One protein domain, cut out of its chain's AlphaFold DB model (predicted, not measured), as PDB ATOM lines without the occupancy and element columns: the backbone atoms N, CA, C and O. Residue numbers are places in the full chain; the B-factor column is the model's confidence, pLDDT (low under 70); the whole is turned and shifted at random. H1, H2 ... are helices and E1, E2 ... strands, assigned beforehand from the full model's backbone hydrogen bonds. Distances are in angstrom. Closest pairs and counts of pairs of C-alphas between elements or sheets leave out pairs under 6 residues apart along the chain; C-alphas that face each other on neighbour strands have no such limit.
ATOM      1  N   ASP A   5     215.019 175.490 155.882       93.56
ATOM      2  CA  ASP A   5     216.022 174.441 155.750       93.56
ATOM      3  C   ASP A   5     215.309 173.082 155.745       93.56
ATOM      4  O   ASP A   5     214.864 172.585 156.785       93.56
ATOM      5  N   GLN A   6     215.187 172.477 154.560       90.06
ATOM      6  CA  GLN A   6     214.509 171.194 154.362       90.06
ATOM      7  C   GLN A   6     215.114 170.060 155.204       90.06
ATOM      8  O   GLN A   6     214.359 169.200 155.661       90.06
ATOM      9  N   ASN A   7     216.423 170.100 155.478       90.44
ATOM     10  CA  ASN A   7     217.138 169.060 156.216       90.44
ATOM     11  C   ASN A   7     217.073 169.268 157.730       90.44
ATOM     12  O   ASN A   7     216.820 168.320 158.469       90.44
ATOM     13  N   ALA A   8     217.326 170.493 158.202       92.38
ATOM     14  CA  ALA A   8     217.394 170.779 159.636       92.38
ATOM     15  C   ALA A   8     216.027 171.036 160.287       92.38
ATOM     16  O   ALA A   8     215.955 171.113 161.512       92.38
ATOM     17  N   ASP A   9     214.978 171.196 159.478       87.44
ATOM     18  CA  ASP A   9     213.643 171.608 159.915       87.44
ATOM     19  C   ASP A   9     213.640 172.901 160.731       87.44
ATOM     20  O   ASP A   9     213.136 172.984 161.851       87.44
ATOM     21  N   LYS A  10     214.279 173.924 160.157       90.81
ATOM     22  CA  LYS A  10     214.409 175.246 160.770       90.81
ATOM     23  C   LYS A  10     214.047 176.338 159.783       90.81
ATOM     24  O   LYS A  10     214.409 176.253 158.608       90.81
ATOM     25  N   SER A  11     213.366 177.367 160.281       93.56
ATOM     26  CA  SER A  11     213.222 178.615 159.542       93.56
ATOM     27  C   SER A  11     214.574 179.321 159.443       93.56
ATOM     28  O   SER A  11     215.424 179.210 160.334       93.56
ATOM     29  N   LEU A  12     214.785 180.017 158.331       94.25
ATOM     30  CA  LEU A  12     215.959 180.848 158.092       94.25
ATOM     31  C   LEU A  12     215.509 182.291 157.882       94.25
ATOM     32  O   LEU A  12     214.527 182.546 157.191       94.25
ATOM     33  N   ASN A  13     216.266 183.233 158.439       94.75
ATOM     34  CA  ASN A  13     215.986 184.662 158.277       94.75
ATOM     35  C   ASN A  13     216.662 185.246 157.029       94.75
ATOM     36  O   ASN A  13     216.214 186.258 156.494       94.75
ATOM     37  N   ASP A  14     217.742 184.622 156.567       95.25
ATOM     38  CA  ASP A  14     218.489 185.020 155.386       95.25
ATOM     39  C   ASP A  14     219.068 183.803 154.654       95.25
ATOM     40  O   ASP A  14     219.348 182.755 155.235       95.25
ATOM     41  N   ILE A  15     219.219 183.940 153.337       95.75
ATOM     42  CA  ILE A  15     219.925 182.987 152.481       95.75
ATOM     43  C   ILE A  15     220.678 183.749 151.398       95.75
ATOM     44  O   ILE A  15     220.249 184.814 150.950       95.75
ATOM     45  N   LEU A  16     221.781 183.168 150.933       96.50
ATOM     46  CA  LEU A  16     222.496 183.624 149.750       96.50
ATOM     47  C   LEU A  16     222.529 182.496 148.726       96.50
ATOM     48  O   LEU A  16     223.014 181.402 149.012       96.50
ATOM     49  N   ILE A  17     222.024 182.777 147.527       95.19
ATOM     50  CA  ILE A  17     221.954 181.813 146.432       95.19
ATOM     51  C   ILE A  17     222.934 182.251 145.347       95.19
ATOM     52  O   ILE A  17     222.846 183.361 144.825       95.19
ATOM     53  N   TYR A  18     223.867 181.367 145.004       95.31
ATOM     54  CA  TYR A  18     224.769 181.547 143.873       95.31
ATOM     55  C   TYR A  18     224.251 180.723 142.706       95.31
ATOM     56  O   TYR A  18     224.222 179.498 142.791       95.31
ATOM     57  N   LEU A  19     223.856 181.404 141.635       93.88
ATOM     58  CA  LEU A  19     223.332 180.778 140.430       93.88
ATOM     59  C   LEU A  19     224.266 181.068 139.261       93.88
ATOM     60  O   LEU A  19     224.748 182.190 139.083       93.88
ATOM     61  N   THR A  20     224.494 180.055 138.438       94.38
ATOM     62  CA  THR A  20     224.955 180.256 137.068       94.38
ATOM     63  C   THR A  20     223.858 180.929 136.240       94.38
ATOM     64  O   THR A  20     222.696 180.998 136.643       94.38
ATOM     65  N   TYR A  21     224.214 181.429 135.056       94.88
ATOM     66  CA  TYR A  21     223.238 182.031 134.145       94.88
ATOM     67  C   TYR A  21     222.101 181.060 133.779       94.88
ATOM     68  O   TYR A  21     220.940 181.468 133.737       94.88
ATOM     69  N   ASP A  22     222.429 179.788 133.546       93.19
ATOM     70  CA  ASP A  22     221.450 178.760 133.178       93.19
ATOM     71  C   ASP A  22     220.479 178.494 134.339       93.19
ATOM     72  O   ASP A  22     219.269 178.546 134.142       93.19
ATOM     73  N   GLU A  23     220.995 178.322 135.562       94.44
ATOM     74  CA  GLU A  23     220.171 178.108 136.763       94.44
ATOM     75  C   GLU A  23     219.304 179.340 137.085       94.44
ATOM     76  O   GLU A  23     218.149 179.213 137.486       94.44
ATOM     77  N   ALA A  24     219.826 180.554 136.872       95.56
ATOM     78  CA  ALA A  24     219.047 181.783 137.023       95.56
ATOM     79  C   ALA A  24     217.930 181.892 135.973       95.56
ATOM     80  O   ALA A  24     216.827 182.347 136.285       95.56
ATOM     81  N   SER A  25     218.199 181.463 134.738       96.00
ATOM     82  CA  SER A  25     217.203 181.433 133.663       96.00
ATOM     83  C   SER A  25     216.107 180.405 133.947       96.00
ATOM     84  O   SER A  25     214.929 180.710 133.782       96.00
ATOM     85  N   GLU A  26     216.479 179.222 134.440       94.75
ATOM     86  CA  GLU A  26     215.541 178.175 134.857       94.75
ATOM     87  C   GLU A  26     214.670 178.619 136.035       94.75
ATOM     88  O   GLU A  26     213.454 178.420 136.008       94.75
ATOM     89  N   LEU A  27     215.261 179.292 137.032       95.62
ATOM     90  CA  LEU A  27     214.510 179.877 138.140       95.62
ATOM     91  C   LEU A  27     213.504 180.919 137.642       95.62
ATOM     92  O   LEU A  27     212.351 180.902 138.070       95.62
ATOM     93  N   LYS A  28     213.909 181.804 136.723       96.44
ATOM     94  CA  LYS A  28     213.001 182.793 136.128       96.44
ATOM     95  C   LYS A  28     211.824 182.111 135.426       96.44
ATOM     96  O   LYS A  28     210.685 182.448 135.719       96.44
ATOM     97  N   SER A  29     212.092 181.163 134.528       94.94
ATOM     98  CA  SER A  29     211.041 180.443 133.801       94.94
ATOM     99  C   SER A  29     210.111 179.679 134.742       94.94
ATOM    100  O   SER A  29     208.899 179.788 134.614       94.94
ATOM    101  N   SER A  30     210.671 178.993 135.742       93.50
ATOM    102  CA  SER A  30     209.895 178.326 136.791       93.50
ATOM    103  C   SER A  30     208.961 179.291 137.521       93.50
ATOM    104  O   SER A  30     207.805 178.963 137.766       93.50
ATOM    105  N   LEU A  31     209.441 180.483 137.881       93.62
ATOM    106  CA  LEU A  31     208.616 181.486 138.553       93.62
ATOM    107  C   LEU A  31     207.522 182.044 137.637       93.62
ATOM    108  O   LEU A  31     206.395 182.201 138.099       93.62
ATOM    109  N   ASP A  32     207.832 182.308 136.367       94.12
ATOM    110  CA  ASP A  32     206.844 182.751 135.377       94.12
ATOM    111  C   ASP A  32     205.713 181.706 135.249       94.12
ATOM    112  O   ASP A  32     204.536 182.049 135.372       94.12
ATOM    113  N   ASP A  33     206.061 180.419 135.136       91.25
ATOM    114  CA  ASP A  33     205.096 179.314 135.061       91.25
ATOM    115  C   ASP A  33     204.221 179.211 136.325       91.25
ATOM    116  O   ASP A  33     203.001 179.016 136.243       91.25
ATOM    117  N   LEU A  34     204.827 179.363 137.510       90.69
ATOM    118  CA  LEU A  34     204.108 179.351 138.787       90.69
ATOM    119  C   LEU A  34     203.127 180.524 138.910       90.69
ATOM    120  O   LEU A  34     202.031 180.350 139.445       90.69
ATOM    121  N   LEU A  35     203.496 181.704 138.409       91.50
ATOM    122  CA  LEU A  35     202.642 182.893 138.425       91.50
ATOM    123  C   LEU A  35     201.442 182.756 137.479       91.50
ATOM    124  O   LEU A  35     200.351 183.223 137.806       91.50
ATOM    125  N   GLU A  36     201.611 182.096 136.331       90.81
ATOM    126  CA  GLU A  36     200.511 181.830 135.398       90.81
ATOM    127  C   GLU A  36     199.540 180.756 135.914       90.81
ATOM    128  O   GLU A  36     198.346 180.789 135.600       90.81
ATOM    129  N   ARG A  37     200.032 179.786 136.702       81.56
ATOM    130  CA  ARG A  37     199.249 178.643 137.208       81.56
ATOM    131  C   ARG A  37     199.493 178.394 138.707       81.56
ATOM    132  O   ARG A  37     200.080 177.372 139.070       81.56
ATOM    133  N   PRO A  38     198.978 179.266 139.593       70.25
ATOM    134  CA  PRO A  38     199.338 179.278 141.015       70.25
ATOM    135  C   PRO A  38     198.725 178.147 141.860       70.25
ATOM    136  O   PRO A  38     199.087 177.977 143.020       70.25
ATOM    137  N   SER A  39     197.794 177.351 141.328       62.50
ATOM    138  CA  SER A  39     197.151 176.277 142.093       62.50
ATOM    139  C   SER A  39     198.093 175.079 142.295       62.50
ATOM    140  O   SER A  39     198.337 174.337 141.346       62.50
ATOM    141  N   ASN A  40     198.547 174.856 143.536       60.06
ATOM    142  CA  ASN A  40     199.306 173.679 144.004       60.06
ATOM    143  C   ASN A  40     200.632 173.374 143.286       60.06
ATOM    144  O   ASN A  40     201.090 172.231 143.304       60.06
ATOM    145  N   ASN A  41     201.282 174.379 142.704       75.25
ATOM    146  CA  ASN A  41     202.539 174.173 141.995       75.25
ATOM    147  C   ASN A  41     203.713 174.727 142.812       75.25
ATOM    148  O   ASN A  41     203.758 175.889 143.212       75.25
ATOM    149  N   HIS A  42     204.662 173.846 143.097       90.44
ATOM    150  CA  HIS A  42     206.024 174.192 143.471       90.44
ATOM    151  C   HIS A  42     206.924 173.796 142.299       90.44
ATOM    152  O   HIS A  42     206.566 172.918 141.513       90.44
ATOM    153  N   SER A  43     208.072 174.447 142.170       92.38
ATOM    154  CA  SER A  43     209.095 174.078 141.198       92.38
ATOM    155  C   SER A  43     210.399 173.767 141.913       92.38
ATOM    156  O   SER A  43     210.714 174.368 142.944       92.38
ATOM    157  N   HIS A  44     211.140 172.821 141.352       92.56
ATOM    158  CA  HIS A  44     212.455 172.406 141.809       92.56
ATOM    159  C   HIS A  44     213.486 172.855 140.780       92.56
ATOM    160  O   HIS A  44     213.416 172.455 139.621       92.56
ATOM    161  N   ILE A  45     214.449 173.663 141.208       93.00
ATOM    162  CA  ILE A  45     215.586 174.089 140.397       93.00
ATOM    163  C   ILE A  45     216.798 173.334 140.924       93.00
ATOM    164  O   ILE A  45     217.208 173.543 142.066       93.00
ATOM    165  N   SER A  46     217.350 172.441 140.109       93.19
ATOM    166  CA  SER A  46     218.480 171.593 140.485       93.19
ATOM    167  C   SER A  46     219.738 171.981 139.726       93.19
ATOM    168  O   SER A  46     219.688 172.414 138.579       93.19
ATOM    169  N   ASN A  47     220.897 171.757 140.337       92.19
ATOM    170  CA  ASN A  47     222.144 171.796 139.587       92.19
ATOM    171  C   ASN A  47     222.282 170.548 138.684       92.19
ATOM    172  O   ASN A  47     221.542 169.573 138.799       92.19
ATOM    173  N   LYS A  48     223.277 170.549 137.788       89.62
ATOM    174  CA  LYS A  48     223.429 169.524 136.732       89.62
ATOM    175  C   LYS A  48     223.523 168.072 137.218       89.62
ATOM    176  O   LYS A  48     223.202 167.167 136.454       89.62
ATOM    177  N   ASP A  49     224.024 167.848 138.430       93.88
ATOM    178  CA  ASP A  49     224.179 166.514 139.022       93.88
ATOM    179  C   ASP A  49     223.113 166.191 140.081       93.88
ATOM    180  O   ASP A  49     223.195 165.142 140.716       93.88
ATOM    181  N   PHE A  50     222.118 167.069 140.251       90.19
ATOM    182  CA  PHE A  50     221.018 166.936 141.210       90.19
ATOM    183  C   PHE A  50     221.465 166.814 142.676       90.19
ATOM    184  O   PHE A  50     220.704 166.360 143.528       90.19
ATOM    185  N   SER A  51     222.701 167.208 142.999       94.00
ATOM    186  CA  SER A  51     223.193 167.214 144.382       94.00
ATOM    187  C   SER A  51     222.726 168.433 145.181       94.00
ATOM    188  O   SER A  51     222.798 168.424 146.412       94.00
ATOM    189  N   LYS A  52     222.267 169.488 144.499       92.94
ATOM    190  CA  LYS A  52     221.739 170.717 145.097       92.94
ATOM    191  C   LYS A  52     220.428 171.094 144.435       92.94
ATOM    192  O   LYS A  52     220.333 171.081 143.211       92.94
ATOM    193  N   GLU A  53     219.472 171.507 145.255       93.69
ATOM    194  CA  GLU A  53     218.142 171.890 144.805       93.69
ATOM    195  C   GLU A  53     217.637 173.123 145.562       93.69
ATOM    196  O   GLU A  53     217.827 173.252 146.773       93.69
ATOM    197  N   LEU A  54     216.976 174.018 144.833       94.19
ATOM    198  CA  LEU A  54     216.132 175.082 145.351       94.19
ATOM    199  C   LEU A  54     214.675 174.753 145.009       94.19
ATOM    200  O   LEU A  54     214.307 174.722 143.837       94.19
ATOM    201  N   THR A  55     213.832 174.567 146.022       94.19
ATOM    202  CA  THR A  55     212.379 174.479 145.830       94.19
ATOM    203  C   THR A  55     211.744 175.854 146.026       94.19
ATOM    204  O   THR A  55     211.931 176.480 147.070       94.19
ATOM    205  N   VAL A  56     210.951 176.312 145.059       93.62
ATOM    206  CA  VAL A  56     210.123 177.524 145.171       93.62
ATOM    207  C   VAL A  56     208.650 177.165 145.053       93.62
ATOM    208  O   VAL A  56     208.270 176.310 144.260       93.62
ATOM    209  N   CYS A  57     207.801 177.801 145.851       92.06
ATOM    210  CA  CYS A  57     206.369 177.531 145.871       92.06
ATOM    211  C   CYS A  57     205.597 178.832 146.080       92.06
ATOM    212  O   CYS A  57     206.026 179.692 146.851       92.06
ATOM    213  N   ILE A  58     204.456 178.959 145.403       90.50
ATOM    214  CA  ILE A  58     203.483 180.022 145.649       90.50
ATOM    215  C   ILE A  58     202.362 179.429 146.499       90.50
ATOM    216  O   ILE A  58     201.829 178.366 146.183       90.50
ATOM    217  N   TYR A  59     202.015 180.114 147.584       88.56
ATOM    218  CA  TYR A  59     200.935 179.717 148.477       88.56
ATOM    219  C   TYR A  59     199.894 180.835 148.577       88.56
ATOM    220  O   TYR A  59     200.217 182.013 148.414       88.56
ATOM    221  N   ASP A  60     198.646 180.457 148.853       87.38
ATOM    222  CA  ASP A  60     197.572 181.380 149.226       87.38
ATOM    223  C   ASP A  60     197.408 181.342 150.748       87.38
ATOM    224  O   ASP A  60     197.126 180.292 151.324       87.38
ATOM    225  N   GLU A  61     197.568 182.488 151.410       86.06
ATOM    226  CA  GLU A  61     197.390 182.631 152.863       86.06
ATOM    227  C   GLU A  61     196.002 182.174 153.341       86.06
ATOM    228  O   GLU A  61     195.855 181.719 154.476       86.06
ATOM    229  N   ASN A  62     194.993 182.230 152.468       87.31
ATOM    230  CA  ASN A  62     193.626 181.815 152.767       87.31
ATOM    231  C   ASN A  62     193.371 180.328 152.491       87.31
ATOM    232  O   ASN A  62     192.352 179.788 152.926       87.31
ATOM    233  N   ASN A  63     194.270 179.654 151.767       86.31
ATOM    234  CA  ASN A  63     194.106 178.264 151.372       86.31
ATOM    235  C   ASN A  63     195.438 177.507 151.374       86.31
ATOM    236  O   ASN A  63     196.148 177.432 150.375       86.31
ATOM    237  N   LEU A  64     195.711 176.850 152.499       88.50
ATOM    238  CA  LEU A  64     196.883 175.988 152.681       88.50
ATOM    239  C   LEU A  64     196.567 174.502 152.444       88.50
ATOM    240  O   LEU A  64     197.314 173.623 152.873       88.50
ATOM    241  N   THR A  65     195.448 174.192 151.784       86.31
ATOM    242  CA  THR A  65     195.075 172.806 151.477       86.31
ATOM    243  C   THR A  65     196.136 172.163 150.584       86.31
ATOM    244  O   THR A  65     196.452 172.688 149.524       86.31
ATOM    245  N   GLY A  66     196.658 171.003 150.985       83.56
ATOM    246  CA  GLY A  66     197.696 170.282 150.237       83.56
ATOM    247  C   GLY A  66     199.125 170.557 150.710       83.56
ATOM    248  O   GLY A  66     200.021 169.782 150.382       83.56
ATOM    249  N   PHE A  67     199.343 171.578 151.546       88.31
ATOM    250  CA  PHE A  67     200.602 171.723 152.270       88.31
ATOM    251  C   PHE A  67     200.663 170.728 153.431       88.31
ATOM    252  O   PHE A  67     199.662 170.440 154.089       88.31
ATOM    253  N   ASN A  68     201.857 170.203 153.702       89.38
ATOM    254  CA  ASN A  68     202.078 169.391 154.892       89.38
ATOM    255  C   ASN A  68     202.032 170.265 156.169       89.38
ATOM    256  O   ASN A  68     202.072 171.501 156.115       89.38
ATOM    257  N   GLU A  69     201.928 169.622 157.333       89.81
ATOM    258  CA  GLU A  69     201.810 170.305 158.631       89.81
ATOM    259  C   GLU A  69     203.001 171.232 158.917       89.81
ATOM    260  O   GLU A  69     202.828 172.344 159.418       89.81
ATOM    261  N   ARG A  70     204.203 170.807 158.524       88.75
ATOM    262  CA  ARG A  70     205.453 171.555 158.686       88.75
ATOM    263  C   ARG A  70     205.435 172.867 157.899       88.75
ATOM    264  O   ARG A  70     205.627 173.932 158.482       88.75
ATOM    265  N   SER A  71     205.135 172.813 156.603       89.75
ATOM    266  CA  SER A  71     205.005 174.000 155.755       89.75
ATOM    267  C   SER A  71     203.894 174.917 156.255       89.75
ATOM    268  O   SER A  71     204.071 176.128 156.299       89.75
ATOM    269  N   THR A  72     202.772 174.350 156.704       90.88
ATOM    270  CA  THR A  72     201.663 175.120 157.286       90.88
ATOM    271  C   THR A  72     202.088 175.853 158.561       90.88
ATOM    272  O   THR A  72     201.714 177.007 158.760       90.88
ATOM    273  N   THR A  73     202.874 175.198 159.419       90.62
ATOM    274  CA  THR A  73     203.399 175.773 160.666       90.62
ATOM    275  C   THR A  73     204.354 176.922 160.375       90.62
ATOM    276  O   THR A  73     204.200 177.990 160.958       90.62
ATOM    277  N   LEU A  74     205.288 176.730 159.437       91.06
ATOM    278  CA  LEU A  74     206.189 177.789 158.993       91.06
ATOM    279  C   LEU A  74     205.399 178.978 158.434       91.06
ATOM    280  O   LEU A  74     205.562 180.094 158.900       91.06
ATOM    281  N   ILE A  75     204.485 178.740 157.489       91.38
ATOM    282  CA  ILE A  75     203.703 179.808 156.850       91.38
ATOM    283  C   ILE A  75     202.916 180.640 157.871       91.38
ATOM    284  O   ILE A  75     202.802 181.851 157.706       91.38
ATOM    285  N   LYS A  76     202.372 180.007 158.917       90.06
ATOM    286  CA  LYS A  76     201.540 180.684 159.922       90.06
ATOM    287  C   LYS A  76     202.326 181.394 161.022       90.06
ATOM    288  O   LYS A  76     201.797 182.346 161.584       90.06
ATOM    289  N   ASN A  77     203.518 180.906 161.363       89.56
ATOM    290  CA  ASN A  77     204.243 181.340 162.563       89.56
ATOM    291  C   ASN A  77     205.549 182.093 162.263       89.56
ATOM    292  O   ASN A  77     206.156 182.620 163.189       89.56
ATOM    293  N   ASP A  78     205.998 182.105 161.008       85.25
ATOM    294  CA  ASP A  78     207.187 182.831 160.550       85.25
ATOM    295  C   ASP A  78     206.755 184.241 160.095       85.25
ATOM    296  O   ASP A  78     206.177 184.411 159.010       85.25
TER     297      ASP A  78
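This is residues 5 to 78 of the 79 residues of an uncharacterized protein of Parachlamydia acanthamoebae (strain UV7) (UniProt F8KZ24). A small two-stranded hairpin, E1 and E2, has the long helix H1 over one of its faces, nearer to E1 than to E2, while the short helix H2 is set off beyond E2 at the end of a long link. Before H1, residues 5 to 20 form a long stretch with no named element, passing beyond the E2 edge of the hairpin. The printed part has 74 residues, in the order H1, E1, E2, H2; the class is mixed, helices and strands, with 35 residues in named elements, under half. It is only just compact, close to loose, with a radius of gyration of the C-alphas of 13.5 A and spans of 34 by 31 by 20 A.

Go past residues 5 to 20 to H1, residues 21 to 36, and on to E1, residues 42 to 46; their closest C-alphas, those of Ser 30 and Ser 43, are 6.2 A apart. Next comes E2, residues 53 to 57, which forms an antiparallel hairpin with E1 at 162 degrees; look for N 43 and O 56 within hydrogen-bond range at 2.8 A, and N 56 and O 43 at 2.9 A. The closest C-alphas of H1 and E2 are those of Leu 34 and Cys 57, 7.7 A apart. H2, residues 69 to 77, is apart from H1 and E1. In H1 and H2 every O i to N i+4 pair is within hydrogen-bond range.

Find C-alpha 21 at (223.238, 182.031, 134.145); from there H1 runs 22.8 A to C-alpha 36. E1 and E2 each span 13.1 A, E1 starting from C-alpha 42 at (206.024, 174.192, 143.471). H2 runs 12.0 A from C-alpha 69 to C-alpha 77 at (204.243, 181.340, 162.563).

The farthest C-alphas, those of Asp 49 and Asn 62, are 36.8 A apart. The printed part has no cut, and E2 to H2 is its long link. Mean pLDDT of the printed part is 90.3; look for values under 70 at residues 39 to 40.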